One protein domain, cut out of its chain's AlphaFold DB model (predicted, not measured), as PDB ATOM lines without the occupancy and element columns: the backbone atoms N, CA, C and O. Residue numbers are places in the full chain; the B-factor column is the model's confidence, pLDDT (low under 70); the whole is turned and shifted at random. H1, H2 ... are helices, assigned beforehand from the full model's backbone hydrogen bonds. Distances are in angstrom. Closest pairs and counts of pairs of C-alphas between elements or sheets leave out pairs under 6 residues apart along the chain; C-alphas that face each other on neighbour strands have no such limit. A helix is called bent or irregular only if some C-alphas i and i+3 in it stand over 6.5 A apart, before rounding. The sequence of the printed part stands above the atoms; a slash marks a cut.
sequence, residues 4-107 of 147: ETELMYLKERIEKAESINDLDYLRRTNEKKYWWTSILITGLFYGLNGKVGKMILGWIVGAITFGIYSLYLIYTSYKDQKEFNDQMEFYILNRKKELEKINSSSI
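Overview. This is residues 4 to 107 of the 147 residues of the protein "zinc_ribbon_2 domain-containing protein" of Methanobrevibacter cuticularis (UniProt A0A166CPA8). One very long helix, H3, makes the long axis of a thin rod, and two short helices, H1 and H2, pack on its residues 84 to 99 as a small up-and-down bundle of three. From H2 a long stretch without a named element, residues 31 to 53, leads back to where H3 begins; residues 43 to 62 stick out at that end. The printed part has 104 residues with three named helices in the order H1, H2, H3 and no named strand: the class is all helix. The whole is extended, with a radius of gyration of the C-alphas of 23.4 A and spans of 83 by 19 by 18 A.

Along the chain. H3, residues 54 to 105, runs 77.4 A from C-alpha 54 at (144.091, -235.781, 221.174) to C-alpha 105 at (107.752, -204.937, 282.174). It is neither bent nor irregular, but only just: C-alphas 54 and 57 are 6.0 A apart. H2, residues 20 to 30, is 15.5 A long. H1, residues 4 to 15, is 16.6 A long and begins at C-alpha 4 at (132.767, -220.684, 264.313).

Arrangement. H3 touches H2 with residues 88 to 99 alone; the closest C-alphas, of Ile 20 and Lys 96, are 6.3 A apart. The two form a helical hairpin, opposite ways at a shallow tilt of 11 degrees. H3 touches H1 with residues 84 to 95 alone, closest at the C-alphas of Ile 14 and Ile 92, 6.5 A; they run the same way at a shallow tilt of 18 degrees. H1 and H2 are close but not clearly touching, with the C-alphas of Ile 14 and Leu 23 closest at 6.6 A. Every O i to N i+4 pair is within hydrogen-bond range in H1 and H2, and 47 of 48 in H3.

Size, cuts and confidence. The C-alphas of Lys 51 and Ile 107, the two farthest apart, are 83.1 A apart. The printed part has no cut. The link from H1 to H2 is tight and that from H2 to H3 is long, with 23 residues. The mean pLDDT of the printed part is 79.6, and residues 34 to 59 and 105 to 107 are under 70.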
ATOM      1  N   GLU A   4     133.148-220.298 262.951       85.75
ATOM      2  CA  GLU A   4     132.767-220.684 264.313       85.75
ATOM      3  C   GLU A   4     133.318-219.709 265.359       85.75
ATOM      4  O   GLU A   4     132.593-219.270 266.252       85.75
ATOM      5  N   THR A   5     134.587-219.311 265.225       88.44
ATOM      6  CA  THR A   5     135.210-218.335 266.133       88.44
ATOM      7  C   THR A   5     134.599-216.943 265.976       88.44
ATOM      8  O   THR A   5     134.345-216.276 266.978       88.44
ATOM      9  N   GLU A   6     134.314-216.512 264.741       88.62
ATOM     10  CA  GLU A   6     133.612-215.242 264.502       88.62
ATOM     11  C   GLU A   6     132.216-215.251 265.129       88.62
ATOM     12  O   GLU A   6     131.823-214.284 265.784       88.62
ATOM     13  N   LEU A   7     131.484-216.360 264.976       91.62
ATOM     14  CA  LEU A   7     130.151-216.510 265.539       91.62
ATOM     15  C   LEU A   7     130.193-216.478 267.072       91.62
ATOM     16  O   LEU A   7     129.341-215.845 267.684       91.62
ATOM     17  N   MET A   8     131.186-217.112 267.699       91.56
ATOM     18  CA  MET A   8     131.351-217.104 269.157       91.56
ATOM     19  C   MET A   8     131.525-215.683 269.712       91.56
ATOM     20  O   MET A   8     130.799-215.287 270.621       91.56
ATOM     21  N   TYR A   9     132.435-214.894 269.135       91.38
ATOM     22  CA  TYR A   9     132.642-213.503 269.549       91.38
ATOM     23  C   TYR A   9     131.404-212.632 269.287       91.38
ATOM     24  O   TYR A   9     131.062-211.746 270.071       91.38
ATOM     25  N   LEU A  10     130.697-212.895 268.186       93.12
ATOM     26  CA  LEU A  10     129.476-212.170 267.862       93.12
ATOM     27  C   LEU A  10     128.341-212.476 268.848       93.12
ATOM     28  O   LEU A  10     127.632-211.549 269.236       93.12
ATOM     29  N   LYS A  11     128.201-213.730 269.304       93.50
ATOM     30  CA  LYS A  11     127.233-214.109 270.349       93.50
ATOM     31  C   LYS A  11     127.467-213.322 271.635       93.50
ATOM     32  O   LYS A  11     126.526-212.723 272.142       93.50
ATOM     33  N   GLU A  12     128.716-213.225 272.090       94.44
ATOM     34  CA  GLU A  12     129.065-212.442 273.286       94.44
ATOM     35  C   GLU A  12     128.650-210.965 273.148       94.44
ATOM     36  O   GLU A  12     128.130-210.355 274.082       94.44
ATOM     37  N   ARG A  13     128.839-210.371 271.963       94.06
ATOM     38  CA  ARG A  13     128.432-208.983 271.690       94.06
ATOM     39  C   ARG A  13     126.917-208.803 271.643       94.06
ATOM     40  O   ARG A  13     126.431-207.767 272.084       94.06
ATOM     41  N   ILE A  14     126.189-209.783 271.108       93.44
ATOM     42  CA  ILE A  14     124.721-209.777 271.076       93.44
ATOM     43  C   ILE A  14     124.167-209.863 272.501       93.44
ATOM     44  O   ILE A  14     123.265-209.106 272.847       93.44
ATOM     45  N   GLU A  15     124.730-210.725 273.349       91.94
ATOM     46  CA  GLU A  15     124.309-210.864 274.750       91.94
ATOM     47  C   GLU A  15     124.494-209.566 275.546       91.94
ATOM     48  O   GLU A  15     123.622-209.188 276.327       91.94
ATOM     49  N   LYS A  16     125.591-208.841 275.295       93.69
ATOM     50  CA  LYS A  16     125.882-207.548 275.934       93.69
ATOM     51  C   LYS A  16     125.075-206.367 275.379       93.69
ATOM     52  O   LYS A  16     125.200-205.271 275.912       93.69
ATOM     53  N   ALA A  17     124.276-206.545 274.326       90.94
ATOM     54  CA  ALA A  17     123.484-205.456 273.762       90.94
ATOM     55  C   ALA A  17     122.346-205.042 274.715       90.94
ATOM     56  O   ALA A  17     121.596-205.894 275.210       90.94
ATOM     57  N   GLU A  18     122.207-203.735 274.941       89.56
ATOM     58  CA  GLU A  18     121.222-203.147 275.861       89.56
ATOM     59  C   GLU A  18     119.998-202.582 275.129       89.56
ATOM     60  O   GLU A  18     118.912-202.520 275.703       89.56
ATOM     61  N   SER A  19     120.140-202.209 273.852       87.88
ATOM     62  CA  SER A  19     119.057-201.629 273.056       87.88
ATOM     63  C   SER A  19     118.825-202.356 271.725       87.88
ATOM     64  O   SER A  19     119.700-203.032 271.179       87.88
ATOM     65  N   ILE A  20     117.624-202.186 271.160       87.94
ATOM     66  CA  ILE A  20     117.270-202.728 269.834       87.94
ATOM     67  C   ILE A  20     118.141-202.095 268.732       87.94
ATOM     68  O   ILE A  20     118.506-202.772 267.773       87.94
ATOM     69  N   ASN A  21     118.531-200.827 268.893       90.19
ATOM     70  CA  ASN A  21     119.396-200.133 267.940       90.19
ATOM     71  C   ASN A  21     120.799-200.756 267.881       90.19
ATOM     72  O   ASN A  21     121.358-200.891 266.792       90.19
ATOM     73  N   ASP A  22     121.343-201.193 269.023       90.19
ATOM     74  CA  ASP A  22     122.641-201.880 269.074       90.19
ATOM     75  C   ASP A  22     122.586-203.221 268.335       90.19
ATOM     76  O   ASP A  22     123.499-203.566 267.580       90.19
ATOM     77  N   LEU A  23     121.483-203.958 268.495       91.12
ATOM     78  CA  LEU A  23     121.240-205.205 267.769       91.12
ATOM     79  C   LEU A  23     121.149-204.977 266.256       91.12
ATOM     80  O   LEU A  23     121.744-205.730 265.483       91.12
ATOM     81  N   ASP A  24     120.446-203.931 265.820       90.94
ATOM     82  CA  ASP A  24     120.337-203.584 264.402       90.94
ATOM     83  C   ASP A  24     121.671-203.128 263.800       90.94
ATOM     84  O   ASP A  24     121.980-203.459 262.648       90.94
ATOM     85  N   TYR A  25     122.494-202.425 264.578       90.69
ATOM     86  CA  TYR A  25     123.861-202.099 264.187       90.69
ATOM     87  C   TYR A  25     124.695-203.371 263.991       90.69
ATOM     88  O   TYR A  25     125.246-203.576 262.906       90.69
ATOM     89  N   LEU A  26     124.722-204.262 264.992       91.12
ATOM     90  CA  LEU A  26     125.448-205.535 264.926       91.12
ATOM     91  C   LEU A  26     125.001-206.384 263.735       91.12
ATOM     92  O   LEU A  26     125.849-206.947 263.039       91.12
ATOM     93  N   ARG A  27     123.693-206.429 263.462       90.44
ATOM     94  CA  ARG A  27     123.122-207.103 262.294       90.44
ATOM     95  C   ARG A  27     123.717-206.557 261.002       90.44
ATOM     96  O   ARG A  27     124.298-207.311 260.229       90.44
ATOM     97  N   ARG A  28     123.621-205.244 260.769       88.75
ATOM     98  CA  ARG A  28     124.056-204.643 259.497       88.75
ATOM     99  C   ARG A  28     125.562-204.708 259.269       88.75
ATOM    100  O   ARG A  28     125.975-204.784 258.114       88.75
ATOM    101  N   THR A  29     126.376-204.642 260.322       89.94
ATOM    102  CA  THR A  29     127.841-204.659 260.180       89.94
ATOM    103  C   THR A  29     128.422-206.058 260.015       89.94
ATOM    104  O   THR A  29     129.491-206.187 259.428       89.94
ATOM    105  N   ASN A  30     127.762-207.090 260.552       87.00
ATOM    106  CA  ASN A  30     128.275-208.465 260.519       87.00
ATOM    107  C   ASN A  30     127.571-209.355 259.483       87.00
ATOM    108  O   ASN A  30     128.055-210.451 259.206       87.00
ATOM    109  N   GLU A  31     126.476-208.882 258.876       87.94
ATOM    110  CA  GLU A  31     125.828-209.530 257.736       87.94
ATOM    111  C   GLU A  31     126.829-209.745 256.593       87.94
ATOM    112  O   GLU A  31     127.386-208.799 256.025       87.94
ATOM    113  N   LYS A  32     127.058-211.010 256.229       84.94
ATOM    114  CA  LYS A  32     127.936-211.352 255.107       84.94
ATOM    115  C   LYS A  32     127.212-211.025 253.795       84.94
ATOM    116  O   LYS A  32     126.248-211.699 253.434       84.94
ATOM    117  N   LYS A  33     127.671-209.980 253.093       75.06
ATOM    118  CA  LYS A  33     127.154-209.535 251.783       75.06
ATOM    119  C   LYS A  33     128.034-210.042 250.641       75.06
ATOM    120  O   LYS A  33     129.258-209.959 250.707       75.06
ATOM    121  N   TYR A  34     127.405-210.529 249.576       67.50
ATOM    122  CA  TYR A  34     128.088-211.127 248.427       67.50
ATOM    123  C   TYR A  34     128.495-210.073 247.383       67.50
ATOM    124  O   TYR A  34     127.649-209.333 246.884       67.50
ATOM    125  N   TRP A  35     129.767-210.065 246.980       60.06
ATOM    126  CA  TRP A  35     130.253-209.418 245.752       60.06
ATOM    127  C   TRP A  35     130.940-210.488 244.893       60.06
ATOM    128  O   TRP A  35     132.027-210.956 245.215       60.06
ATOM    129  N   TRP A  36     130.295-210.906 243.803       53.62
ATOM    130  CA  TRP A  36     130.727-211.988 242.899       53.62
ATOM    131  C   TRP A  36     131.955-211.645 242.025       53.62
ATOM    132  O   TRP A  36     132.107-212.169 240.918       53.62
ATOM    133  N   THR A  37     132.845-210.754 242.461       50.22
ATOM    134  CA  THR A  37     133.986-210.298 241.654       50.22
ATOM    135  C   THR A  37     135.096-211.352 241.594       50.22
ATOM    136  O   THR A  37     136.120-211.206 242.253       50.22
ATOM    137  N   SER A  38     134.897-212.428 240.822       53.00
ATOM    138  CA  SER A  38     135.969-213.203 240.154       53.00
ATOM    139  C   SER A  38     135.466-214.311 239.215       53.00
ATOM    140  O   SER A  38     136.169-215.282 238.960       53.00
ATOM    141  N   ILE A  39     134.292-214.152 238.598       54.88
ATOM    142  CA  ILE A  39     133.924-214.995 237.440       54.88
ATOM    143  C   ILE A  39     134.676-214.572 236.152       54.88
ATOM    144  O   ILE A  39     134.625-215.269 235.144       54.88
ATOM    145  N   LEU A  40     135.459-213.483 236.167       52.88
ATOM    146  CA  LEU A  40     136.057-212.898 234.955       52.88
ATOM    147  C   LEU A  40     137.570-213.102 234.740       52.88
ATOM    148  O   LEU A  40     138.129-212.426 233.884       52.88
ATOM    149  N   ILE A  41     138.259-214.020 235.433       57.22
ATOM    150  CA  ILE A  41     139.715-214.220 235.197       57.22
ATOM    151  C   ILE A  41     140.058-215.558 234.524       57.22
ATOM    152  O   ILE A  41     141.088-215.667 233.864       57.22
ATOM    153  N   THR A  42     139.170-216.550 234.529       51.38
ATOM    154  CA  THR A  42     139.459-217.838 233.871       51.38
ATOM    155  C   THR A  42     139.246-217.817 232.351       51.38
ATOM    156  O   THR A  42     139.666-218.740 231.660       51.38
ATOM    157  N   GLY A  43     138.626-216.757 231.817       54.06
ATOM    158  CA  GLY A  43     138.372-216.595 230.380       54.06
ATOM    159  C   GLY A  43     139.501-215.926 229.589       54.06
ATOM    160  O   GLY A  43     139.477-215.976 228.364       54.06
ATOM    161  N   LEU A  44     140.491-215.309 230.251       54.75
ATOM    162  CA  LEU A  44     141.438-214.412 229.571       54.75
ATOM    163  C   LEU A  44     142.757-215.068 229.113       54.75
ATOM    164  O   LEU A  44     143.538-214.403 228.442       54.75
ATOM    165  N   PHE A  45     143.032-216.341 229.443       52.12
ATOM    166  CA  PHE A  45     144.376-216.928 229.248       52.12
ATOM    167  C   PHE A  45     144.491-218.197 228.399       52.12
ATOM    168  O   PHE A  45     145.594-218.713 228.247       52.12
ATOM    169  N   TYR A  46     143.420-218.686 227.775       54.69
ATOM    170  CA  TYR A  46     143.506-219.904 226.949       54.69
ATOM    171  C   TYR A  46     143.501-219.642 225.440       54.69
ATOM    172  O   TYR A  46     143.017-220.442 224.642       54.69
ATOM    173  N   GLY A  47     144.102-218.517 225.048       54.69
ATOM    174  CA  GLY A  47     144.516-218.266 223.677       54.69
ATOM    175  C   GLY A  47     145.944-218.760 223.429       54.69
ATOM    176  O   GLY A  47     146.877-218.222 224.014       54.69
ATOM    177  N   LEU A  48     146.063-219.698 222.478       44.62
ATOM    178  CA  LEU A  48     147.180-219.951 221.540       44.62
ATOM    179  C   LEU A  48     147.896-221.326 221.604       44.62
ATOM    180  O   LEU A  48     148.795-221.566 222.400       44.62
ATOM    181  N   ASN A  49     147.560-222.120 220.570       49.72
ATOM    182  CA  ASN A  49     148.426-222.857 219.622       49.72
ATOM    183  C   ASN A  49     148.965-224.286 219.913       49.72
ATOM    184  O   ASN A  49     149.923-224.465 220.654       49.72
ATOM    185  N   GLY A  50     148.497-225.267 219.101       52.00
ATOM    186  CA  GLY A  50     149.342-226.335 218.507       52.00
ATOM    187  C   GLY A  50     148.911-227.821 218.641       52.00
ATOM    188  O   GLY A  50     148.894-228.358 219.735       52.00
ATOM    189  N   LYS A  51     148.686-228.509 217.496       55.97
ATOM    190  CA  LYS A  51     148.400-229.961 217.243       55.97
ATOM    191  C   LYS A  51     147.159-230.584 217.934       55.97
ATOM    192  O   LYS A  51     147.180-231.106 219.041       55.97
ATOM    193  N   VAL A  52     146.070-230.643 217.163       61.75
ATOM    194  CA  VAL A  52     144.710-230.250 217.584       61.75
ATOM    195  C   VAL A  52     143.725-231.439 217.705       61.75
ATOM    196  O   VAL A  52     142.529-231.275 217.552       61.75
ATOM    197  N   GLY A  53     144.186-232.669 217.959       54.56
ATOM    198  CA  GLY A  53     143.299-233.857 217.945       54.56
ATOM    199  C   GLY A  53     143.075-234.514 219.306       54.56
ATOM    200  O   GLY A  53     141.965-234.568 219.822       54.56
ATOM    201  N   LYS A  54     144.153-235.020 219.911       51.72
ATOM    202  CA  LYS A  54     144.091-235.781 221.174       51.72
ATOM    203  C   LYS A  54     144.238-234.903 222.420       51.72
ATOM    204  O   LYS A  54     143.827-235.301 223.502       51.72
ATOM    205  N   MET A  55     144.783-233.699 222.249       54.19
ATOM    206  CA  MET A  55     144.968-232.722 223.318       54.19
ATOM    207  C   MET A  55     143.651-232.009 223.662       54.19
ATOM    208  O   MET A  55     143.385-231.771 224.826       54.19
ATOM    209  N   ILE A  56     142.745-231.794 222.702       58.84
ATOM    210  CA  ILE A  56     141.456-231.118 222.953       58.84
ATOM    211  C   ILE A  56     140.586-231.868 223.968       58.84
ATOM    212  O   ILE A  56     140.024-231.246 224.863       58.84
ATOM    213  N   LEU A  57     140.482-233.195 223.862       60.22
ATOM    214  CA  LEU A  57     139.584-233.968 224.726       60.22
ATOM    215  C   LEU A  57     140.024-233.918 226.198       60.22
ATOM    216  O   LEU A  57     139.193-233.748 227.084       60.22
ATOM    217  N   GLY A  58     141.336-233.986 226.455       65.62
ATOM    218  CA  GLY A  58     141.892-233.839 227.804       65.62
ATOM    219  C   GLY A  58     141.694-232.435 228.377       65.62
ATOM    220  O   GLY A  58     141.449-232.287 229.570       65.62
ATOM    221  N   TRP A  59     141.726-231.410 227.527       64.94
ATOM    222  CA  TRP A  59     141.489-230.026 227.931       64.94
ATOM    223  C   TRP A  59     140.015-229.749 228.214       64.94
ATOM    224  O   TRP A  59     139.712-229.054 229.175       64.94
ATOM    225  N   ILE A  60     139.097-230.339 227.443       75.69
ATOM    226  CA  ILE A  60     137.654-230.267 227.710       75.69
ATOM    227  C   ILE A  60     137.334-230.948 229.040       75.69
ATOM    228  O   ILE A  60     136.662-230.359 229.881       75.69
ATOM    229  N   VAL A  61     137.852-232.160 229.265       77.12
ATOM    230  CA  VAL A  61     137.639-232.879 230.530       77.12
ATOM    231  C   VAL A  61     138.257-232.113 231.699       77.12
ATOM    232  O   VAL A  61     137.597-231.959 232.719       77.12
ATOM    233  N   GLY A  62     139.466-231.568 231.538       78.31
ATOM    234  CA  GLY A  62     140.102-230.709 232.537       78.31
ATOM    235  C   GLY A  62     139.289-229.446 232.832       78.31
ATOM    236  O   GLY A  62     139.017-229.143 233.985       78.31
ATOM    237  N   ALA A  63     138.827-228.729 231.809       80.69
ATOM    238  CA  ALA A  63     138.018-227.527 231.988       80.69
ATOM    239  C   ALA A  63     136.676-227.828 232.674       80.69
ATOM    240  O   ALA A  63     136.241-227.061 233.530       80.69
ATOM    241  N   ILE A  64     136.045-228.961 232.350       84.31
ATOM    242  CA  ILE A  64     134.803-229.402 232.994       84.31
ATOM    243  C   ILE A  64     135.058-229.775 234.456       84.31
ATOM    244  O   ILE A  64     134.318-229.319 235.323       84.31
ATOM    245  N   THR A  65     136.096-230.556 234.768       82.75
ATOM    246  CA  THR A  65     136.386-230.947 236.157       82.75
ATOM    247  C   THR A  65     136.802-229.754 237.009       82.75
ATOM    248  O   THR A  65     136.285-229.603 238.114       82.75
ATOM    249  N   PHE A  66     137.649-228.856 236.495       82.38
ATOM    250  CA  PHE A  66     138.000-227.606 237.174       82.38
ATOM    251  C   PHE A  66     136.799-226.665 237.311       82.38
ATOM    252  O   PHE A  66     136.631-226.051 238.362       82.38
ATOM    253  N   GLY A  67     135.935-226.579 236.298       87.06
ATOM    254  CA  GLY A  67     134.698-225.800 236.353       87.06
ATOM    255  C   GLY A  67     133.731-226.324 237.414       87.06
ATOM    256  O   GLY A  67     133.262-225.555 238.250       87.06
ATOM    257  N   ILE A  68     133.493-227.638 237.446       88.81
ATOM    258  CA  ILE A  68     132.662-228.299 238.464       88.81
ATOM    259  C   ILE A  68     133.274-228.124 239.856       88.81
ATOM    260  O   ILE A  68     132.555-227.798 240.796       88.81
ATOM    261  N   TYR A  69     134.590-228.290 239.999       87.94
ATOM    262  CA  TYR A  69     135.276-228.103 241.276       87.94
ATOM    263  C   TYR A  69     135.196-226.648 241.760       87.94
ATOM    264  O   TYR A  69     134.891-226.401 242.924       87.94
ATOM    265  N   SER A  70     135.378-225.675 240.864       86.31
ATOM    266  CA  SER A  70     135.207-224.253 241.180       86.31
ATOM    267  C   SER A  70     133.770-223.940 241.600       86.31
ATOM    268  O   SER A  70     133.568-223.234 242.584       86.31
ATOM    269  N   LEU A  71     132.769-224.478 240.896       88.38
ATOM    270  CA  LEU A  71     131.360-224.335 241.273       88.38
ATOM    271  C   LEU A  71     131.069-224.977 242.632       88.38
ATOM    272  O   LEU A  71     130.349-224.392 243.435       88.38
ATOM    273  N   TYR A  72     131.658-226.139 242.916       89.81
ATOM    274  CA  TYR A  72     131.538-226.813 244.206       89.81
ATOM    275  C   TYR A  72     132.132-225.979 245.351       89.81
ATOM    276  O   TYR A  72     131.495-225.837 246.393       89.81
ATOM    277  N   LEU A  73     133.308-225.370 245.156       84.12
ATOM    278  CA  LEU A  73     133.917-224.480 246.151       84.12
ATOM    279  C   LEU A  73     133.081-223.218 246.386       84.12
ATOM    280  O   LEU A  73     132.883-222.821 247.533       84.12
ATOM    281  N   ILE A  74     132.553-222.614 245.318       86.44
ATOM    282  CA  ILE A  74     131.649-221.461 245.415       86.44
ATOM    283  C   ILE A  74     130.374-221.848 246.170       86.44
ATOM    284  O   ILE A  74     129.955-221.125 247.071       86.44
ATOM    285  N   TYR A  75     129.780-223.000 245.850       88.75
ATOM    286  CA  TYR A  75     128.586-223.511 246.522       88.75
ATOM    287  C   TYR A  75     128.827-223.756 248.017       88.75
ATOM    288  O   TYR A  75     128.038-223.301 248.840       88.75
ATOM    289  N   THR A  76     129.930-224.419 248.372       83.62
ATOM    290  CA  THR A  76     130.338-224.631 249.770       83.62
ATOM    291  C   THR A  76     130.531-223.302 250.496       83.62
ATOM    292  O   THR A  76     129.945-223.094 251.554       83.62
ATOM    293  N   SER A  77     131.255-222.353 249.894       83.06
ATOM    294  CA  SER A  77     131.465-221.033 250.497       83.06
ATOM    295  C   SER A  77     130.158-220.257 250.684       83.06
ATOM    296  O   SER A  77     130.021-219.535 251.668       83.06
ATOM    297  N   TYR A  78     129.214-220.375 249.748       85.62
ATOM    298  CA  TYR A  78     127.889-219.765 249.860       85.62
ATOM    299  C   TYR A  78     127.077-220.408 250.989       85.62
ATOM    300  O   TYR A  78     126.470-219.709 251.801       85.62
ATOM    301  N   LYS A  79     127.090-221.742 251.065       86.62
ATOM    302  CA  LYS A  79     126.380-222.504 252.092       86.62
ATOM    303  C   LYS A  79     126.845-222.112 253.497       86.62
ATOM    304  O   LYS A  79     126.001-221.806 254.333       86.62
ATOM    305  N   ASP A  80     128.156-222.064 253.728       84.62
ATOM    306  CA  ASP A  80     128.724-221.748 255.045       84.62
ATOM    307  C   ASP A  80     128.384-220.316 255.498       84.62
ATOM    308  O   ASP A  80     128.090-220.072 256.667       84.62
ATOM    309  N   GLN A  81     128.371-219.354 254.572       85.56
ATOM    310  CA  GLN A  81     128.012-217.964 254.874       85.56
ATOM    311  C   GLN A  81     126.519-217.790 255.150       85.56
ATOM    312  O   GLN A  81     126.142-217.032 256.045       85.56
ATOM    313  N   LYS A  82     125.663-218.492 254.398       90.19
ATOM    314  CA  LYS A  82     124.224-218.501 254.657       90.19
ATOM    315  C   LYS A  82     123.930-219.062 256.050       90.19
ATOM    316  O   LYS A  82     123.200-218.433 256.803       90.19
ATOM    317  N   GLU A  83     124.553-220.184 256.400       91.88
ATOM    318  CA  GLU A  83     124.422-220.807 257.720       91.88
ATOM    319  C   GLU A  83     124.846-219.849 258.848       91.88
ATOM    320  O   GLU A  83     124.141-219.704 259.844       91.88
ATOM    321  N   PHE A  84     125.955-219.123 258.671       91.69
ATOM    322  CA  PHE A  84     126.387-218.095 259.622       91.69
ATOM    323  C   PHE A  84     125.340-216.985 259.804       91.69
ATOM    324  O   PHE A  84     125.030-216.613 260.938       91.69
ATOM    325  N   ASN A  85     124.792-216.458 258.704       91.44
ATOM    326  CA  ASN A  85     123.791-215.391 258.753       91.44
ATOM    327  C   ASN A  85     122.496-215.867 259.437       91.44
ATOM    328  O   ASN A  85     121.980-215.157 260.300       91.44
ATOM    329  N   ASP A  86     122.027-217.075 259.108       93.62
ATOM    330  CA  ASP A  86     120.827-217.684 259.696       93.62
ATOM    331  C   ASP A  86     120.999-217.864 261.221       93.62
ATOM    332  O   ASP A  86     120.120-217.506 262.013       93.62
ATOM    333  N   GLN A  87     122.167-218.352 261.663       93.94
ATOM    334  CA  GLN A  87     122.473-218.501 263.089       93.94
ATOM    335  C   GLN A  87     122.563-217.150 263.801       93.94
ATOM    336  O   GLN A  87     121.983-216.981 264.873       93.94
ATOM    337  N   MET A  88     123.263-216.174 263.221       93.12
ATOM    338  CA  MET A  88     123.350-214.818 263.767       93.12
ATOM    339  C   MET A  88     121.955-214.208 263.962       93.12
ATOM    340  O   MET A  88     121.665-213.666 265.030       93.12
ATOM    341  N   GLU A  89     121.086-214.313 262.956       92.44
ATOM    342  CA  GLU A  89     119.728-213.774 263.011       92.44
ATOM    343  C   GLU A  89     118.909-214.414 264.137       92.44
ATOM    344  O   GLU A  89     118.257-213.699 264.901       92.44
ATOM    345  N   PHE A  90     119.012-215.732 264.326       95.00
ATOM    346  CA  PHE A  90     118.362-216.426 265.440       95.00
ATOM    347  C   PHE A  90     118.748-215.839 266.810       95.00
ATOM    348  O   PHE A  90     117.870-215.559 267.633       95.00
ATOM    349  N   TYR A  91     120.042-215.607 267.057       93.19
ATOM    350  CA  TYR A  91     120.507-215.021 268.322       93.19
ATOM    351  C   TYR A  91     120.010-213.584 268.512       93.19
ATOM    352  O   TYR A  91     119.552-213.229 269.600       93.19
ATOM    353  N   ILE A  92     120.034-212.776 267.449       93.44
ATOM    354  CA  ILE A  92     119.529-211.399 267.473       93.44
ATOM    355  C   ILE A  92     118.032-211.371 267.797       93.44
ATOM    356  O   ILE A  92     117.601-210.584 268.640       93.44
ATOM    357  N   LEU A  93     117.233-212.245 267.176       95.00
ATOM    358  CA  LEU A  93     115.790-212.326 267.415       95.00
ATOM    359  C   LEU A  93     115.460-212.742 268.850       95.00
ATOM    360  O   LEU A  93     114.526-212.203 269.445       95.00
ATOM    361  N   ASN A  94     116.216-213.681 269.421       95.19
ATOM    362  CA  ASN A  94     116.019-214.092 270.809       95.19
ATOM    363  C   ASN A  94     116.342-212.954 271.776       95.19
ATOM    364  O   ASN A  94     115.512-212.631 272.625       95.19
ATOM    365  N   ARG A  95     117.486-212.286 271.590       94.44
ATOM    366  CA  ARG A  95     117.864-211.144 272.427       94.44
ATOM    367  C   ARG A  95     116.875-209.987 272.299       94.44
ATOM    368  O   ARG A  95     116.483-209.397 273.300       94.44
ATOM    369  N   LYS A  96     116.399-209.701 271.084       94.69
ATOM    370  CA  LYS A  96     115.369-208.684 270.838       94.69
ATOM    371  C   LYS A  96     114.097-208.953 271.646       94.69
ATOM    372  O   LYS A  96     113.600-208.042 272.300       94.69
ATOM    373  N   LYS A  97     113.613-210.200 271.673       94.25
ATOM    374  CA  LYS A  97     112.444-210.589 272.484       94.25
ATOM    375  C   LYS A  97     112.671-210.372 273.983       94.25
ATOM    376  O   LYS A  97     111.729-210.038 274.693       94.25
ATOM    377  N   GLU A  98     113.885-210.597 274.486       92.19
ATOM    378  CA  GLU A  98     114.221-210.318 275.890       92.19
ATOM    379  C   GLU A  98     114.164-208.822 276.192       92.19
ATOM    380  O   GLU A  98     113.523-208.426 277.163       92.19
ATOM    381  N   LEU A  99     114.765-207.990 275.336       90.06
ATOM    382  CA  LEU A  99     114.730-206.533 275.480       90.06
ATOM    383  C   LEU A  99     113.297-205.987 275.414       90.06
ATOM    384  O   LEU A  99     112.923-205.137 276.219       90.06
ATOM    385  N   GLU A 100     112.468-206.508 274.508       90.44
ATOM    386  CA  GLU A 100     111.048-206.143 274.402       90.44
ATOM    387  C   GLU A 100     110.268-206.496 275.672       90.44
ATOM    388  O   GLU A 100     109.474-205.684 276.143       90.44
ATOM    389  N   LYS A 101     110.522-207.672 276.264       90.38
ATOM    390  CA  LYS A 101     109.913-208.073 277.542       90.38
ATOM    391  C   LYS A 101     110.356-207.182 278.697       90.38
ATOM    392  O   LYS A 101     109.542-206.855 279.556       90.38
ATOM    393  N   ILE A 102     111.633-206.808 278.748       86.69
ATOM    394  CA  ILE A 102     112.155-205.897 279.775       86.69
ATOM    395  C   ILE A 102     111.463-204.536 279.648       86.69
ATOM    396  O   ILE A 102     110.946-204.026 280.641       86.69
ATOM    397  N   ASN A 103     111.355-204.010 278.426       82.00
ATOM    398  CA  ASN A 103     110.709-202.729 278.155       82.00
ATOM    399  C   ASN A 103     109.196-202.749 278.455       82.00
ATOM    400  O   ASN A 103     108.658-201.796 279.013       82.00
ATOM    401  N   SER A 104     108.495-203.848 278.148       76.88
ATOM    402  CA  SER A 104     107.075-203.996 278.497       76.88
ATOM    403  C   SER A 104     106.849-204.178 280.002       76.88
ATOM    404  O   SER A 104     105.815-203.769 280.524       76.88
ATOM    405  N   SER A 105     107.820-204.750 280.719       65.62
ATOM    406  CA  SER A 105     107.752-204.937 282.174       65.62
ATOM    407  C   SER A 105     108.008-203.631 282.935       65.62
ATOM    408  O   SER A 105     107.409-203.420 283.987       65.62
ATOM    409  N   SER A 106     108.813-202.717 282.382       59.56
ATOM    410  CA  SER A 106     109.018-201.366 282.926       59.56
ATOM    411  C   SER A 106     107.829-200.409 282.738       59.56
ATOM    412  O   SER A 106     107.865-199.305 283.275       59.56
ATOM    413  N   ILE A 107     106.765-200.817 282.028       56.28
ATOM    414  CA  ILE A 107     105.560-199.996 281.780       56.28
ATOM    415  C   ILE A 107     104.405-200.331 282.753       56.28
ATOM    416  O   ILE A 107     103.448-199.574 282.854       56.28
TER     417      ILE A 107